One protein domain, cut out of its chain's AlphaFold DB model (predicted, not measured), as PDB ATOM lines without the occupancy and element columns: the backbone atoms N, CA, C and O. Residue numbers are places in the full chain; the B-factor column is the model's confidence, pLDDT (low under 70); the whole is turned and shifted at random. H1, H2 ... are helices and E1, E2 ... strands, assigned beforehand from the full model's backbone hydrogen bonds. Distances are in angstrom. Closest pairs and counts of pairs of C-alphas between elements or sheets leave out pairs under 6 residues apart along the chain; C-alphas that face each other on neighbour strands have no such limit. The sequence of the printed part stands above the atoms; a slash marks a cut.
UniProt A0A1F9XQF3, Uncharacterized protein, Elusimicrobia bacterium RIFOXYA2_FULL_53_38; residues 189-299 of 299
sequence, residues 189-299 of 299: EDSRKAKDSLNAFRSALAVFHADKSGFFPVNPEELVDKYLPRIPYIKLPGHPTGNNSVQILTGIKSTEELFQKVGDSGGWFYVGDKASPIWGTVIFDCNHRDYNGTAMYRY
ATOM      1  N   GLU A 189       7.432  46.432  15.347       93.50
ATOM      2  CA  GLU A 189       7.666  45.050  15.760       93.50
ATOM      3  C   GLU A 189       8.331  44.211  14.659       93.50
ATOM      4  O   GLU A 189       9.258  43.447  14.941       93.50
ATOM      5  N   ASP A 190       7.897  44.369  13.407       92.88
ATOM      6  CA  ASP A 190       8.484  43.679  12.254       92.88
ATOM      7  C   ASP A 190       9.950  44.124  12.047       92.88
ATOM      8  O   ASP A 190      10.845  43.279  11.939       92.88
ATOM      9  N   SER A 191      10.241  45.431  12.124       94.31
ATOM     10  CA  SER A 191      11.613  45.962  12.080       94.31
ATOM     11  C   SER A 191      12.503  45.413  13.195       94.31
ATOM     12  O   SER A 191      13.670  45.103  12.949       94.31
ATOM     13  N   ARG A 192      11.983  45.287  14.422       95.31
ATOM     14  CA  ARG A 192      12.738  44.740  15.558       95.31
ATOM     15  C   ARG A 192      13.121  43.279  15.314       95.31
ATOM     16  O   ARG A 192      14.301  42.940  15.367       95.31
ATOM     17  N   LYS A 193      12.149  42.445  14.934       96.00
ATOM     18  CA  LYS A 193      12.374  41.023  14.613       96.00
ATOM     19  C   LYS A 193      13.351  40.818  13.462       96.00
ATOM     20  O   LYS A 193      14.142  39.873  13.485       96.00
ATOM     21  N   ALA A 194      13.302  41.687  12.454       96.75
ATOM     22  CA  ALA A 194      14.252  41.650  11.356       96.75
ATOM     23  C   ALA A 194      15.686  41.874  11.859       96.75
ATOM     24  O   ALA A 194      16.564  41.068  11.553       96.75
ATOM     25  N   LYS A 195      15.924  42.908  12.680       97.19
ATOM     26  CA  LYS A 195      17.248  43.200  13.265       97.19
ATOM     27  C   LYS A 195      17.768  42.050  14.128       97.19
ATOM     28  O   LYS A 195      18.931  41.674  14.002       97.19
ATOM     29  N   ASP A 196      16.902  41.446  14.936       97.62
ATOM     30  CA  ASP A 196      17.261  40.274  15.741       97.62
ATOM     31  C   ASP A 196      17.690  39.099  14.845       97.62
ATOM     32  O   ASP A 196      18.704  38.445  15.095       97.62
ATOM     33  N   SER A 197      16.971  38.884  13.739       97.88
ATOM     34  CA  SER A 197      17.302  37.856  12.744       97.88
ATOM     35  C   SER A 197      18.629  38.134  12.032       97.88
ATOM     36  O   SER A 197      19.408  37.209  11.809       97.88
ATOM     37  N   LEU A 198      18.921  39.398  11.710       98.12
ATOM     38  CA  LEU A 198      20.194  39.809  11.109       98.12
ATOM     39  C   LEU A 198      21.363  39.565  12.068       98.12
ATOM     40  O   LEU A 198      22.397  39.044  11.655       98.12
ATOM     41  N   ASN A 199      21.190  39.880  13.352       98.31
ATOM     42  CA  ASN A 199      22.199  39.614  14.374       98.31
ATOM     43  C   ASN A 199      22.455  38.112  14.544       98.31
ATOM     44  O   ASN A 199      23.611  37.696  14.644       98.31
ATOM     45  N   ALA A 200      21.405  37.286  14.515       98.06
ATOM     46  CA  ALA A 200      21.544  35.831  14.536       98.06
ATOM     47  C   ALA A 200      22.311  35.314  13.305       98.06
ATOM     48  O   ALA A 200      23.235  34.513  13.447       98.06
ATOM     49  N   PHE A 201      21.993  35.823  12.109       98.38
ATOM     50  CA  PHE A 201      22.690  35.470  10.869       98.38
ATOM     51  C   PHE A 201      24.180  35.852  10.943       98.38
ATOM     52  O   PHE A 201      25.055  35.015  10.722       98.38
ATOM     53  N   ARG A 202      24.495  37.088  11.343       98.50
ATOM     54  CA  ARG A 202      25.884  37.556  11.510       98.50
ATOM     55  C   ARG A 202      26.655  36.756  12.552       98.50
ATOM     56  O   ARG A 202      27.826  36.454  12.339       98.50
ATOM     57  N   SER A 203      25.999  36.367  13.641       98.50
ATOM     58  CA  SER A 203      26.605  35.514  14.666       98.50
ATOM     59  C   SER A 203      26.957  34.136  14.101       98.50
ATOM     60  O   SER A 203      28.071  33.662  14.305       98.50
ATOM     61  N   ALA A 204      26.062  33.520  13.323       98.62
ATOM     62  CA  ALA A 204      26.342  32.246  12.662       98.62
ATOM     63  C   ALA A 204      27.498  32.341  11.653       98.62
ATOM     64  O   ALA A 204      28.360  31.465  11.628       98.62
ATOM     65  N   LEU A 205      27.562  33.426  10.870       98.56
ATOM     66  CA  LEU A 205      28.687  33.701   9.970       98.56
ATOM     67  C   LEU A 205      30.010  33.850  10.730       98.56
ATOM     68  O   LEU A 205      31.022  33.306  10.298       98.56
ATOM     69  N   ALA A 206      30.009  34.545  11.871       98.56
ATOM     70  CA  ALA A 206      31.201  34.710  12.700       98.56
ATOM     71  C   ALA A 206      31.703  33.370  13.268       98.56
ATOM     72  O   ALA A 206      32.905  33.105  13.237       98.56
ATOM     73  N   VAL A 207      30.794  32.502  13.730       98.62
ATOM     74  CA  VAL A 207      31.148  31.152  14.204       98.62
ATOM     75  C   VAL A 207      31.668  30.290  13.052       98.62
ATOM     76  O   VAL A 207      32.710  29.655  13.195       98.62
ATOM     77  N   PHE A 208      31.013  30.311  11.886       98.56
ATOM     78  CA  PHE A 208      31.500  29.603  10.698       98.56
ATOM     79  C   PHE A 208      32.912  30.053  10.315       98.56
ATOM     80  O   PHE A 208      33.779  29.222  10.058       98.56
ATOM     81  N   HIS A 209      33.153  31.365  10.306       98.50
ATOM     82  CA  HIS A 209      34.451  31.945   9.984       98.50
ATOM     83  C   HIS A 209      35.541  31.484  10.960       98.50
ATOM     84  O   HIS A 209      36.645  31.147  10.528       98.50
ATOM     85  N   ALA A 210      35.234  31.408  12.258       98.50
ATOM     86  CA  ALA A 210      36.151  30.862  13.257       98.50
ATOM     87  C   ALA A 210      36.446  29.366  13.019       98.50
ATOM     88  O   ALA A 210      37.610  28.968  12.991       98.50
ATOM     89  N   ASP A 211      35.414  28.558  12.759       98.56
ATOM     90  CA  ASP A 211      35.531  27.112  12.514       98.56
ATOM     91  C   ASP A 211      36.266  26.774  11.205       98.56
ATOM     92  O   ASP A 211      36.874  25.708  11.078       98.56
ATOM     93  N   LYS A 212      36.192  27.656  10.202       98.06
ATOM     94  CA  LYS A 212      36.793  27.476   8.871       98.06
ATOM     95  C   LYS A 212      38.072  28.285   8.681       98.06
ATOM     96  O   LYS A 212      38.404  28.634   7.553       98.06
ATOM     97  N   SER A 213      38.809  28.557   9.757       97.12
ATOM     98  CA  SER A 213      40.139  29.182   9.699       97.12
ATOM     99  C   SER A 213      40.159  30.534   8.973       97.12
ATOM    100  O   SER A 213      41.099  30.841   8.242       97.12
ATOM    101  N   GLY A 214      39.116  31.340   9.160       97.38
ATOM    102  CA  GLY A 214      39.013  32.675   8.578       97.38
ATOM    103  C   GLY A 214      38.358  32.740   7.195       97.38
ATOM    104  O   GLY A 214      38.478  33.750   6.504       97.38
ATOM    105  N   PHE A 215      37.686  31.675   6.752       98.00
ATOM    106  CA  PHE A 215      36.920  31.682   5.505       98.00
ATOM    107  C   PHE A 215      35.418  31.810   5.783       98.00
ATOM    108  O   PHE A 215      34.871  31.080   6.606       98.00
ATOM    109  N   PHE A 216      34.743  32.710   5.067       98.50
ATOM    110  CA  PHE A 216      33.279  32.766   5.022       98.50
ATOM    111  C   PHE A 216      32.729  31.733   4.018       98.50
ATOM    112  O   PHE A 216      33.479  31.247   3.167       98.50
ATOM    113  N   PRO A 217      31.446  31.340   4.096       98.31
ATOM    114  CA  PRO A 217      30.867  30.454   3.092       98.31
ATOM    115  C   PRO A 217      30.697  31.191   1.756       98.31
ATOM    116  O   PRO A 217      30.508  32.410   1.723       98.31
ATOM    117  N   VAL A 218      30.733  30.470   0.635       98.06
ATOM    118  CA  VAL A 218      30.375  31.073  -0.666       98.06
ATOM    119  C   VAL A 218      28.856  31.172  -0.772       98.06
ATOM    120  O   VAL A 218      28.332  32.164  -1.280       98.06
ATOM    121  N   ASN A 219      28.152  30.173  -0.231       98.19
ATOM    122  CA  ASN A 219      26.701  30.142  -0.154       98.19
ATOM    123  C   ASN A 219      26.239  30.059   1.315       98.19
ATOM    124  O   ASN A 219      26.592  29.102   2.003       98.19
ATOM    125  N   PRO A 220      25.416  30.998   1.811       97.94
ATOM    126  CA  PRO A 220      24.907  30.958   3.182       97.94
ATOM    127  C   PRO A 220      24.096  29.716   3.556       97.94
ATOM    128  O   PRO A 220      23.960  29.443   4.744       97.94
ATOM    129  N   GLU A 221      23.604  28.938   2.589       98.25
ATOM    130  CA  GLU A 221      22.999  27.623   2.854       98.25
ATOM    131  C   GLU A 221      23.970  26.665   3.574       98.25
ATOM    132  O   GLU A 221      23.540  25.803   4.331       98.25
ATOM    133  N   GLU A 222      25.288  26.860   3.440       98.31
ATOM    134  CA  GLU A 222      26.306  26.110   4.195       98.31
ATOM    135  C   GLU A 222      26.254  26.364   5.717       98.31
ATOM    136  O   GLU A 222      26.887  25.641   6.493       98.31
ATOM    137  N   LEU A 223      25.538  27.403   6.162       98.38
ATOM    138  CA  LEU A 223      25.318  27.685   7.581       98.38
ATOM    139  C   LEU A 223      24.203  26.827   8.184       98.38
ATOM    140  O   LEU A 223      24.155  26.672   9.408       98.38
ATOM    141  N   VAL A 224      23.294  26.321   7.347       98.12
ATOM    142  CA  VAL A 224      22.116  25.570   7.782       98.12
ATOM    143  C   VAL A 224      22.545  24.227   8.396       98.12
ATOM    144  O   VAL A 224      23.642  23.727   8.155       98.12
ATOM    145  N   ASP A 225      21.706  23.690   9.277       96.75
ATOM    146  CA  ASP A 225      21.891  22.503  10.119       96.75
ATOM    147  C   ASP A 225      22.902  22.663  11.259       96.75
ATOM    148  O   ASP A 225      22.574  22.366  12.410       96.75
ATOM    149  N   LYS A 226      24.124  23.143  10.981       98.19
ATOM    150  CA  LYS A 226      25.177  23.240  12.011       98.19
ATOM    151  C   LYS A 226      25.154  24.559  12.786       98.19
ATOM    152  O   LYS A 226      25.296  24.536  14.007       98.19
ATOM    153  N   TYR A 227      25.034  25.696  12.100       98.19
ATOM    154  CA  TYR A 227      25.144  27.027  12.722       98.19
ATOM    155  C   TYR A 227      23.797  27.749  12.796       98.19
ATOM    156  O   TYR A 227      23.585  28.576  13.682       98.19
ATOM    157  N   LEU A 228      22.879  27.424  11.887       97.94
ATOM    158  CA  LEU A 228      21.505  27.911  11.858       97.94
ATOM    159  C   LEU A 228      20.545  26.745  11.607       97.94
ATOM    160  O   LEU A 228      20.837  25.889  10.783       97.94
ATOM    161  N   PRO A 229      19.349  26.723  12.219       97.88
ATOM    162  CA  PRO A 229      18.344  25.711  11.893       97.88
ATOM    163  C   PRO A 229      17.764  25.888  10.479       97.88
ATOM    164  O   PRO A 229      17.243  24.945   9.897       97.88
ATOM    165  N   ARG A 230      17.786  27.119   9.959       98.06
ATOM    166  CA  ARG A 230      17.390  27.525   8.603       98.06
ATOM    167  C   ARG A 230      17.829  28.968   8.371       98.06
ATOM    168  O   ARG A 230      18.039  29.696   9.346       98.06
ATOM    169  N   ILE A 231      17.859  29.415   7.118       98.31
ATOM    170  CA  ILE A 231      17.974  30.848   6.822       98.31
ATOM    171  C   ILE A 231      16.792  31.596   7.469       98.31
ATOM    172  O   ILE A 231      15.636  31.190   7.269       98.31
ATOM    173  N   PRO A 232      17.035  32.652   8.272       98.00
ATOM    174  CA  PRO A 232      15.963  33.327   8.985       98.00
ATOM    175  C   PRO A 232      14.946  33.949   8.024       98.00
ATOM    176  O   PRO A 232      15.293  34.638   7.064       98.00
ATOM    177  N   TYR A 233      13.672  33.704   8.315       97.38
ATOM    178  CA  TYR A 233      12.555  34.335   7.628       97.38
ATOM    179  C   TYR A 233      12.348  35.734   8.197       97.38
ATOM    180  O   TYR A 233      12.108  35.874   9.398       97.38
ATOM    181  N   ILE A 234      12.419  36.752   7.345       97.12
ATOM    182  CA  ILE A 234      12.272  38.148   7.752       97.12
ATOM    183  C   ILE A 234      11.041  38.771   7.139       97.12
ATOM    184  O   ILE A 234      10.684  38.500   6.000       97.12
ATOM    185  N   LYS A 235      10.404  39.645   7.909       96.56
ATOM    186  CA  LYS A 235       9.342  40.514   7.433       96.56
ATOM    187  C   LYS A 235       9.812  41.948   7.597       96.56
ATOM    188  O   LYS A 235      10.111  42.365   8.711       96.56
ATOM    189  N   LEU A 236       9.921  42.661   6.484       95.69
ATOM    190  CA  LEU A 236      10.423  44.030   6.454       95.69
ATOM    191  C   LEU A 236       9.271  45.023   6.226       95.69
ATOM    192  O   LEU A 236       8.267  44.660   5.605       95.69
ATOM    193  N   PRO A 237       9.399  46.273   6.703       91.94
ATOM    194  CA  PRO A 237       8.469  47.344   6.355       91.94
ATOM    195  C   PRO A 237       8.275  47.454   4.841       91.94
ATOM    196  O   PRO A 237       9.225  47.275   4.082       91.94
ATOM    197  N   GLY A 238       7.041  47.704   4.403       90.81
ATOM    198  CA  GLY A 238       6.687  47.756   2.978       90.81
ATOM    199  C   GLY A 238       6.514  46.392   2.296       90.81
ATOM    200  O   GLY A 238       5.920  46.331   1.222       90.81
ATOM    201  N   HIS A 239       6.918  45.291   2.942       93.69
ATOM    202  CA  HIS A 239       6.862  43.939   2.377       93.69
ATOM    203  C   HIS A 239       5.783  43.089   3.073       93.69
ATOM    204  O   HIS A 239       5.957  42.655   4.217       93.69
ATOM    205  N   PRO A 240       4.617  42.851   2.433       87.38
ATOM    206  CA  PRO A 240       3.475  42.209   3.095       87.38
ATOM    207  C   PRO A 240       3.760  40.749   3.469       87.38
ATOM    208  O   PRO A 240       3.320  40.271   4.527       87.38
ATOM    209  N   THR A 241       4.516  40.065   2.616       91.50
ATOM    210  CA  THR A 241       5.022  38.711   2.811       91.50
ATOM    211  C   THR A 241       6.455  38.792   3.300       91.50
ATOM    212  O   THR A 241       7.266  39.502   2.712       91.50
ATOM    213  N   GLY A 242       6.779  38.053   4.356       90.38
ATOM    214  CA  GLY A 242       8.180  37.861   4.687       90.38
ATOM    215  C   GLY A 242       8.876  36.970   3.658       90.38
ATOM    216  O   GLY A 242       8.226  36.238   2.903       90.38
ATOM    217  N   ASN A 243      10.197  37.044   3.654       95.19
ATOM    218  CA  ASN A 243      11.072  36.405   2.694       95.19
ATOM    219  C   ASN A 243      12.302  35.839   3.426       95.19
ATOM    220  O   ASN A 243      12.747  36.378   4.437       95.19
ATOM    221  N   ASN A 244      12.835  34.724   2.945       96.56
ATOM    222  CA  ASN A 244      14.098  34.142   3.400       96.56
ATOM    223  C   ASN A 244      15.095  33.953   2.245       96.56
ATOM    224  O   ASN A 244      16.158  33.378   2.457       96.56
ATOM    225  N   SER A 245      14.771  34.421   1.035       97.62
ATOM    226  CA  SER A 245      15.653  34.323  -0.121       97.62
ATOM    227  C   SER A 245      16.921  35.134   0.103       97.62
ATOM    228  O   SER A 245      16.856  36.298   0.514       97.62
ATOM    229  N   VAL A 246      18.057  34.538  -0.240       98.38
ATOM    230  CA  VAL A 246      19.353  35.203  -0.209       98.38
ATOM    231  C   VAL A 246      19.828  35.440  -1.634       98.38
ATOM    232  O   VAL A 246      20.035  34.490  -2.388       98.38
ATOM    233  N   GLN A 247      20.032  36.700  -2.005       98.25
ATOM    234  CA  GLN A 247      20.735  37.038  -3.233       98.25
ATOM    235  C   GLN A 247      22.233  37.120  -2.943       98.25
ATOM    236  O   GLN A 247      22.699  37.963  -2.174       98.25
ATOM    237  N   ILE A 248      22.988  36.222  -3.573       98.56
ATOM    238  CA  ILE A 248      24.443  36.197  -3.477       98.56
ATOM    239  C   ILE A 248      25.003  37.194  -4.490       98.56
ATOM    240  O   ILE A 248      24.762  37.086  -5.693       98.56
ATOM    241  N   LEU A 249      25.748  38.173  -3.993       98.31
ATOM    242  CA  LEU A 249      26.388  39.214  -4.780       98.31
ATOM    243  C   LEU A 249      27.879  38.919  -4.935       98.31
ATOM    244  O   LEU A 249      28.555  38.478  -4.002       98.31
ATOM    245  N   THR A 250      28.394  39.214  -6.125       98.19
ATOM    246  CA  THR A 250      29.801  39.036  -6.495       98.19
ATOM    247  C   THR A 250      30.376  40.315  -7.089       98.19
ATOM    248  O   THR A 250      29.632  41.112  -7.663       98.19
ATOM    249  N   GLY A 251      31.693  40.516  -6.991       97.25
ATOM    250  CA  GLY A 251      32.373  41.677  -7.569       97.25
ATOM    251  C   GLY A 251      32.115  43.006  -6.851       97.25
ATOM    252  O   GLY A 251      32.484  44.050  -7.382       97.25
ATOM    253  N   ILE A 252      31.494  42.979  -5.668       98.19
ATOM    254  CA  ILE A 252      31.260  44.166  -4.839       98.19
ATOM    255  C   ILE A 252      32.544  44.513  -4.091       98.19
ATOM    256  O   ILE A 252      33.116  43.651  -3.427       98.19
ATOM    257  N   LYS A 253      33.004  45.759  -4.178       98.19
ATOM    258  CA  LYS A 253      34.285  46.190  -3.593       98.19
ATOM    259  C   LYS A 253      34.135  47.064  -2.355       98.19
ATOM    260  O   LYS A 253      35.105  47.219  -1.620       98.19
ATOM    261  N   SER A 254      32.959  47.636  -2.118       98.31
ATOM    262  CA  SER A 254      32.707  48.479  -0.950       98.31
ATOM    263  C   SER A 254      31.262  48.389  -0.467       98.31
ATOM    264  O   SER A 254      30.375  47.888  -1.162       98.31
ATOM    265  N   THR A 255      31.022  48.892   0.742       97.50
ATOM    266  CA  THR A 255      29.685  49.010   1.337       97.50
ATOM    267  C   THR A 255      28.774  49.937   0.537       97.50
ATOM    268  O   THR A 255      27.582  49.684   0.418       97.50
ATOM    269  N   GLU A 256      29.320  50.982  -0.077       97.88
ATOM    270  CA  GLU A 256      28.558  51.927  -0.896       97.88
ATOM    271  C   GLU A 256      28.076  51.266  -2.187       97.88
ATOM    272  O   GLU A 256      26.917  51.439  -2.564       97.88
ATOM    273  N   GLU A 257      28.933  50.473  -2.842       98.12
ATOM    274  CA  GLU A 257      28.533  49.668  -4.001       98.12
ATOM    275  C   GLU A 257      27.454  48.649  -3.617       98.12
ATOM    276  O   GLU A 257      26.497  48.464  -4.368       98.12
ATOM    277  N   LEU A 258      27.575  48.027  -2.438       98.12
ATOM    278  CA  LEU A 258      26.562  47.116  -1.907       98.12
ATOM    279  C   LEU A 258      25.207  47.821  -1.731       98.12
ATOM    280  O   LEU A 258      24.187  47.313  -2.190       98.12
ATOM    281  N   PHE A 259      25.185  49.014  -1.130       97.69
ATOM    282  CA  PHE A 259      23.952  49.783  -0.928       97.69
ATOM    283  C   PHE A 259      23.296  50.217  -2.244       97.69
ATOM    284  O   PHE A 259      22.073  50.267  -2.332       97.69
ATOM    285  N   GLN A 260      24.079  50.475  -3.294       97.75
ATOM    286  CA  GLN A 260      23.542  50.784  -4.626       97.75
ATOM    287  C   GLN A 260      22.854  49.588  -5.299       97.75
ATOM    288  O   GLN A 260      22.127  49.779  -6.274       97.75
ATOM    289  N   LYS A 261      23.080  48.360  -4.817       97.88
ATOM    290  CA  LYS A 261      22.408  47.162  -5.337       97.88
ATOM    291  C   LYS A 261      21.037  46.918  -4.724       97.88
ATOM    292  O   LYS A 261      20.332  46.066  -5.251       97.88
ATOM    293  N   VAL A 262      20.677  47.615  -3.643       97.81
ATOM    294  CA  VAL A 262      19.418  47.390  -2.914       97.81
ATOM    295  C   VAL A 262      18.233  47.634  -3.851       97.81
ATOM    296  O   VAL A 262      17.969  48.762  -4.272       97.81
ATOM    297  N   GLY A 263      17.550  46.545  -4.190       96.56
ATOM    298  CA  GLY A 263      16.431  46.465  -5.123       96.56
ATOM    299  C   GLY A 263      15.067  46.388  -4.443       96.56
ATOM    300  O   GLY A 263      14.060  46.414  -5.144       96.56
ATOM    301  N   ASP A 264      15.030  46.336  -3.108       96.50
ATOM    302  CA  ASP A 264      13.805  46.285  -2.309       96.50
ATOM    303  C   ASP A 264      12.993  44.994  -2.536       96.50
ATOM    304  O   ASP A 264      11.778  45.032  -2.682       96.50
ATOM    305  N   SER A 265      13.646  43.825  -2.572       96.88
ATOM    306  CA  SER A 265      12.951  42.523  -2.636       96.88
ATOM    307  C   SER A 265      12.374  42.043  -1.298       96.88
ATOM    308  O   SER A 265      11.653  41.042  -1.252       96.88
ATOM    309  N   GLY A 266      12.740  42.693  -0.191       96.62
ATOM    310  CA  GLY A 266      12.350  42.281   1.154       96.62
ATOM    311  C   GLY A 266      13.158  41.100   1.716       96.62
ATOM    312  O   GLY A 266      12.805  40.582   2.776       96.62
ATOM    313  N   GLY A 267      14.201  40.645   1.009       97.31
ATOM    314  CA  GLY A 267      15.044  39.501   1.373       97.31
ATOM    315  C   GLY A 267      16.423  39.879   1.925       97.31
ATOM    316  O   GLY A 267      16.626  40.951   2.499       97.31
ATOM    317  N   TRP A 268      17.381  38.969   1.749       98.50
ATOM    318  CA  TRP A 268      18.767  39.125   2.193       98.50
ATOM    319  C   TRP A 268      19.708  39.351   1.019       98.50
ATOM    320  O   TRP A 268      19.618  38.647   0.014       98.50
ATOM    321  N   PHE A 269      20.689  40.230   1.194       98.44
ATOM    322  CA  PHE A 269      21.880  40.272   0.351       98.44
ATOM    323  C   PHE A 269      23.079  39.734   1.102       98.44
ATOM    324  O   PHE A 269      23.301  40.084   2.259       98.44
ATOM    325  N   TYR A 270      23.869  38.921   0.410       98.69
ATOM    326  CA  TYR A 270      25.094  38.347   0.936       98.69
ATOM    327  C   TYR A 270      26.236  38.522  -0.058       98.69
ATOM    328  O   TYR A 270      26.100  38.169  -1.228       98.69
ATOM    329  N   VAL A 271      27.379  39.032   0.392       98.69
ATOM    330  CA  VAL A 271      28.584  39.111  -0.443       98.69
ATOM    331  C   VAL A 271      29.330  37.782  -0.353       98.69
ATOM    332  O   VAL A 271      30.038  37.538   0.621       98.69
ATOM    333  N   GLY A 272      29.172  36.929  -1.369       98.19
ATOM    334  CA  GLY A 272      29.769  35.584  -1.430       98.19
ATOM    335  C   GLY A 272      31.099  35.504  -2.184       98.19
ATOM    336  O   GLY A 272      31.681  34.427  -2.299       98.19
ATOM    337  N   ASP A 273      31.590  36.628  -2.706       97.81
ATOM    338  CA  ASP A 273      32.841  36.693  -3.461       97.81
ATOM    339  C   ASP A 273      34.058  36.841  -2.545       97.81
ATOM    340  O   ASP A 273      34.261  37.884  -1.928       97.81
ATOM    341  N   LYS A 274      34.907  35.812  -2.521       97.88
ATOM    342  CA  LYS A 274      36.149  35.767  -1.738       97.88
ATOM    343  C   LYS A 274      37.165  36.849  -2.122       97.88
ATOM    344  O   LYS A 274      38.025  37.180  -1.311       97.88
ATOM    345  N   ALA A 275      37.104  37.384  -3.343       97.94
ATOM    346  CA  ALA A 275      37.969  38.487  -3.760       97.94
ATOM    347  C   ALA A 275      37.491  39.848  -3.225       97.94
ATOM    348  O   ALA A 275      38.243  40.824  -3.277       97.94
ATOM    349  N   SER A 276      36.257  39.929  -2.718       98.19
ATOM    350  CA  SER A 276      35.716  41.146  -2.127       98.19
ATOM    351  C   SER A 276      36.373  41.442  -0.773       98.19
ATOM    352  O   SER A 276      36.439  40.556   0.079       98.19
ATOM    353  N   PRO A 277      36.778  42.696  -0.498       98.06
ATOM    354  CA  PRO A 277      37.235  43.089   0.835       98.06
ATOM    355  C   PRO A 277      36.110  43.064   1.885       98.06
ATOM    356  O   PRO A 277      36.400  43.107   3.076       98.06
ATOM    357  N   ILE A 278      34.845  42.994   1.457       98.12
ATOM    358  CA  ILE A 278      33.667  42.897   2.330       98.12
ATOM    359  C   ILE A 278      32.986  41.522   2.224       98.12
ATOM    360  O   ILE A 278      31.783  41.393   2.470       98.12
ATOM    361  N   TRP A 279      33.740  40.488   1.839       98.56
ATOM    362  CA  TRP A 279      33.270  39.103   1.818       98.56
ATOM    363  C   TRP A 279      32.672  38.692   3.169       98.56
ATOM    364  O   TRP A 279      33.215  39.020   4.222       98.56
ATOM    365  N   GLY A 280      31.537  37.990   3.137       98.25
ATOM    366  CA  GLY A 280      30.812  37.595   4.344       98.25
ATOM    367  C   GLY A 280      29.837  38.653   4.869       98.25
ATOM    368  O   GLY A 280      29.137  38.401   5.848       98.25
ATOM    369  N   THR A 281      29.745  39.826   4.234       98.56
ATOM    370  CA  THR A 281      28.778  40.856   4.636       98.56
ATOM    371  C   THR A 281      27.358  40.439   4.266       98.56
ATOM    372  O   THR A 281      27.091  40.064   3.124       98.56
ATOM    373  N   VAL A 282      26.443  40.560   5.230       98.50
ATOM    374  CA  VAL A 282      25.000  40.355   5.059       98.50
ATOM    375  C   VAL A 282      24.233  41.621   5.444       98.50
ATOM    376  O   VAL A 282      24.514  42.225   6.488       98.50
ATOM    377  N   ILE A 283      23.277  42.013   4.600       98.38
ATOM    378  CA  ILE A 283      22.366  43.150   4.807       98.38
ATOM    379  C   ILE A 283      20.945  42.798   4.341       98.38
ATOM    380  O   ILE A 283      20.731  41.791   3.660       98.38
ATOM    381  N   PHE A 284      19.976  43.649   4.671       98.44
ATOM    382  CA  PHE A 284      18.630  43.570   4.102       98.44
ATOM    383  C   PHE A 284      18.576  44.154   2.690       98.44
ATOM    384  O   PHE A 284      19.111  45.235   2.444       98.44
ATOM    385  N   ASP A 285      17.828  43.508   1.801       97.94
ATOM    386  CA  ASP A 285      17.432  44.096   0.523       97.94
ATOM    387  C   ASP A 285      16.115  44.873   0.668       97.94
ATOM    388  O   ASP A 285      15.042  44.413   0.268       97.94
ATOM    389  N   CYS A 286      16.178  46.031   1.329       97.44
ATOM    390  CA  CYS A 286      15.011  46.875   1.566       97.44
ATOM    391  C   CYS A 286      15.381  48.353   1.677       97.44
ATOM    392  O   CYS A 286      16.178  48.736   2.537       97.44
ATOM    393  N   ASN A 287      14.756  49.181   0.835       97.31
ATOM    394  CA  ASN A 287      14.966  50.633   0.786       97.31
ATOM    395  C   ASN A 287      14.065  51.415   1.754       97.31
ATOM    396  O   ASN A 287      14.229  52.630   1.911       97.31
ATOM    397  N   HIS A 288      13.129  50.737   2.417       96.19
ATOM    398  CA  HIS A 288      12.265  51.350   3.415       96.19
ATOM    399  C   HIS A 288      13.052  51.757   4.664       96.19
ATOM    400  O   HIS A 288      14.129  51.235   4.970       96.19
ATOM    401  N   ARG A 289      12.503  52.732   5.384       95.38
ATOM    402  CA  ARG A 289      13.037  53.196   6.663       95.38
ATOM    403  C   ARG A 289      12.336  52.464   7.796       95.38
ATOM    404  O   ARG A 289      11.174  52.104   7.663       95.38
ATOM    405  N   ASP A 290      13.048  52.247   8.889       93.00
ATOM    406  CA  ASP A 290      12.425  51.828  10.135       93.00
ATOM    407  C   ASP A 290      11.713  52.998  10.826       93.00
ATOM    408  O   ASP A 290      11.720  54.136  10.348       93.00
ATOM    409  N   TYR A 291      11.126  52.717  11.987       87.19
ATOM    410  CA  TYR A 291      10.428  53.710  12.802       87.19
ATOM    411  C   TYR A 291      11.323  54.891  13.239       87.19
ATOM    412  O   TYR A 291      10.820  55.998  13.402       87.19
ATOM    413  N   ASN A 292      12.646  54.696  13.314       88.44
ATOM    414  CA  ASN A 292      13.633  55.745  13.600       88.44
ATOM    415  C   ASN A 292      14.052  56.539  12.349       88.44
ATOM    416  O   ASN A 292      14.975  57.354  12.397       88.44
ATOM    417  N   GLY A 293      13.449  56.271  11.189       92.31
ATOM    418  CA  GLY A 293      13.820  56.895   9.924       92.31
ATOM    419  C   GLY A 293      15.134  56.373   9.330       92.31
ATOM    420  O   GLY A 293      15.613  56.939   8.342       92.31
ATOM    421  N   THR A 294      15.720  55.308   9.879       95.06
ATOM    422  CA  THR A 294      16.958  54.697   9.377       95.06
ATOM    423  C   THR A 294      16.629  53.689   8.285       95.06
ATOM    424  O   THR A 294      15.792  52.813   8.471       95.06
ATOM    425  N   ALA A 295      17.284  53.802   7.128       96.56
ATOM    426  CA  ALA A 295      17.078  52.856   6.031       96.56
ATOM    427  C   ALA A 295      17.479  51.432   6.452       96.56
ATOM    428  O   ALA A 295      18.571  51.245   6.991       96.56
ATOM    429  N   MET A 296      16.618  50.444   6.192       97.00
ATOM    430  CA  MET A 296      16.798  49.076   6.685       97.00
ATOM    431  C   MET A 296      18.127  48.468   6.224       97.00
ATOM    432  O   MET A 296      18.853  47.927   7.047       97.00
ATOM    433  N   TYR A 297      18.518  48.640   4.960       97.19
ATOM    434  CA  TYR A 297      19.787  48.119   4.430       97.19
ATOM    435  C   TYR A 297      21.064  48.630   5.133       97.19
ATOM    436  O   TYR A 297      22.148  48.117   4.856       97.19
ATOM    437  N   ARG A 298      20.979  49.660   5.994       97.00
ATOM    438  CA  ARG A 298      22.131  50.215   6.730       97.00
ATOM    439  C   ARG A 298      22.450  49.488   8.033       97.00
ATOM    440  O   ARG A 298      23.487  49.785   8.625       97.00
ATOM    441  N   TYR A 299      21.556  48.617   8.495       93.69
ATOM    442  CA  TYR A 299      21.797  47.779   9.665       93.69
ATOM    443  C   TYR A 299      22.789  46.680   9.337       93.69
ATOM    444  O   TYR A 299      23.660  46.427  10.190       93.69
TER     445      TYR A 299
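This is residues 189 to 299 of the 299 residues of an uncharacterized protein of Elusimicrobia bacterium RIFOXYA2_FULL_53_38 (UniProt A0A1F9XQF3). Little regular structure: a small sheet, E1 E2 E3, sits near the middle among loops, the long helix H1 runs past its E3 edge, and short helices H2 and H3 lie to either side. The printed part has 111 residues, 44 in named elements, ordered H1 H2 E1 H3 E2 E3; the sheet is mixed, as is the class, helices and strands. It is compact, radius of gyration of the C-alphas 13.4 A, spanning 39 by 30 by 20 A.

E2, residues 268 to 271, is parallel to E1, residues 246 to 249; N 247 and O 268, 2.8 A apart, are within hydrogen-bond range. E3, residues 282 to 284, forms an antiparallel hairpin with E2; N 269 and O 283, 2.9 A apart, are within range. H1, residues 189 to 211, only grazes the sheet; its closest C-alphas to E3 are Arg 202 and Val 282, 7.1 A. H2, residues 220 to 223, only just touches H1's residues 204 to 208, with 3 pairs of C-alphas within 8 A, the closest Ala 204 and Leu 223, 6.9 A. E1, H3, residues 255 to 260, and E2 form a strand-helix-strand unit, parallel strands joined through a helix, with a right-handed crossover. In H1 and H3 every O i to N i+4 pair is within hydrogen-bond range; H2 is too short for one.

H1 runs 33.3 A from C-alpha 189 at (7.666, 45.050, 15.760); E3 ends at C-alpha 284 at (18.630, 43.570, 4.102).

The printed part has no cut, H2 to E1 is a long link, and no printed residue is under 70 in pLDDT.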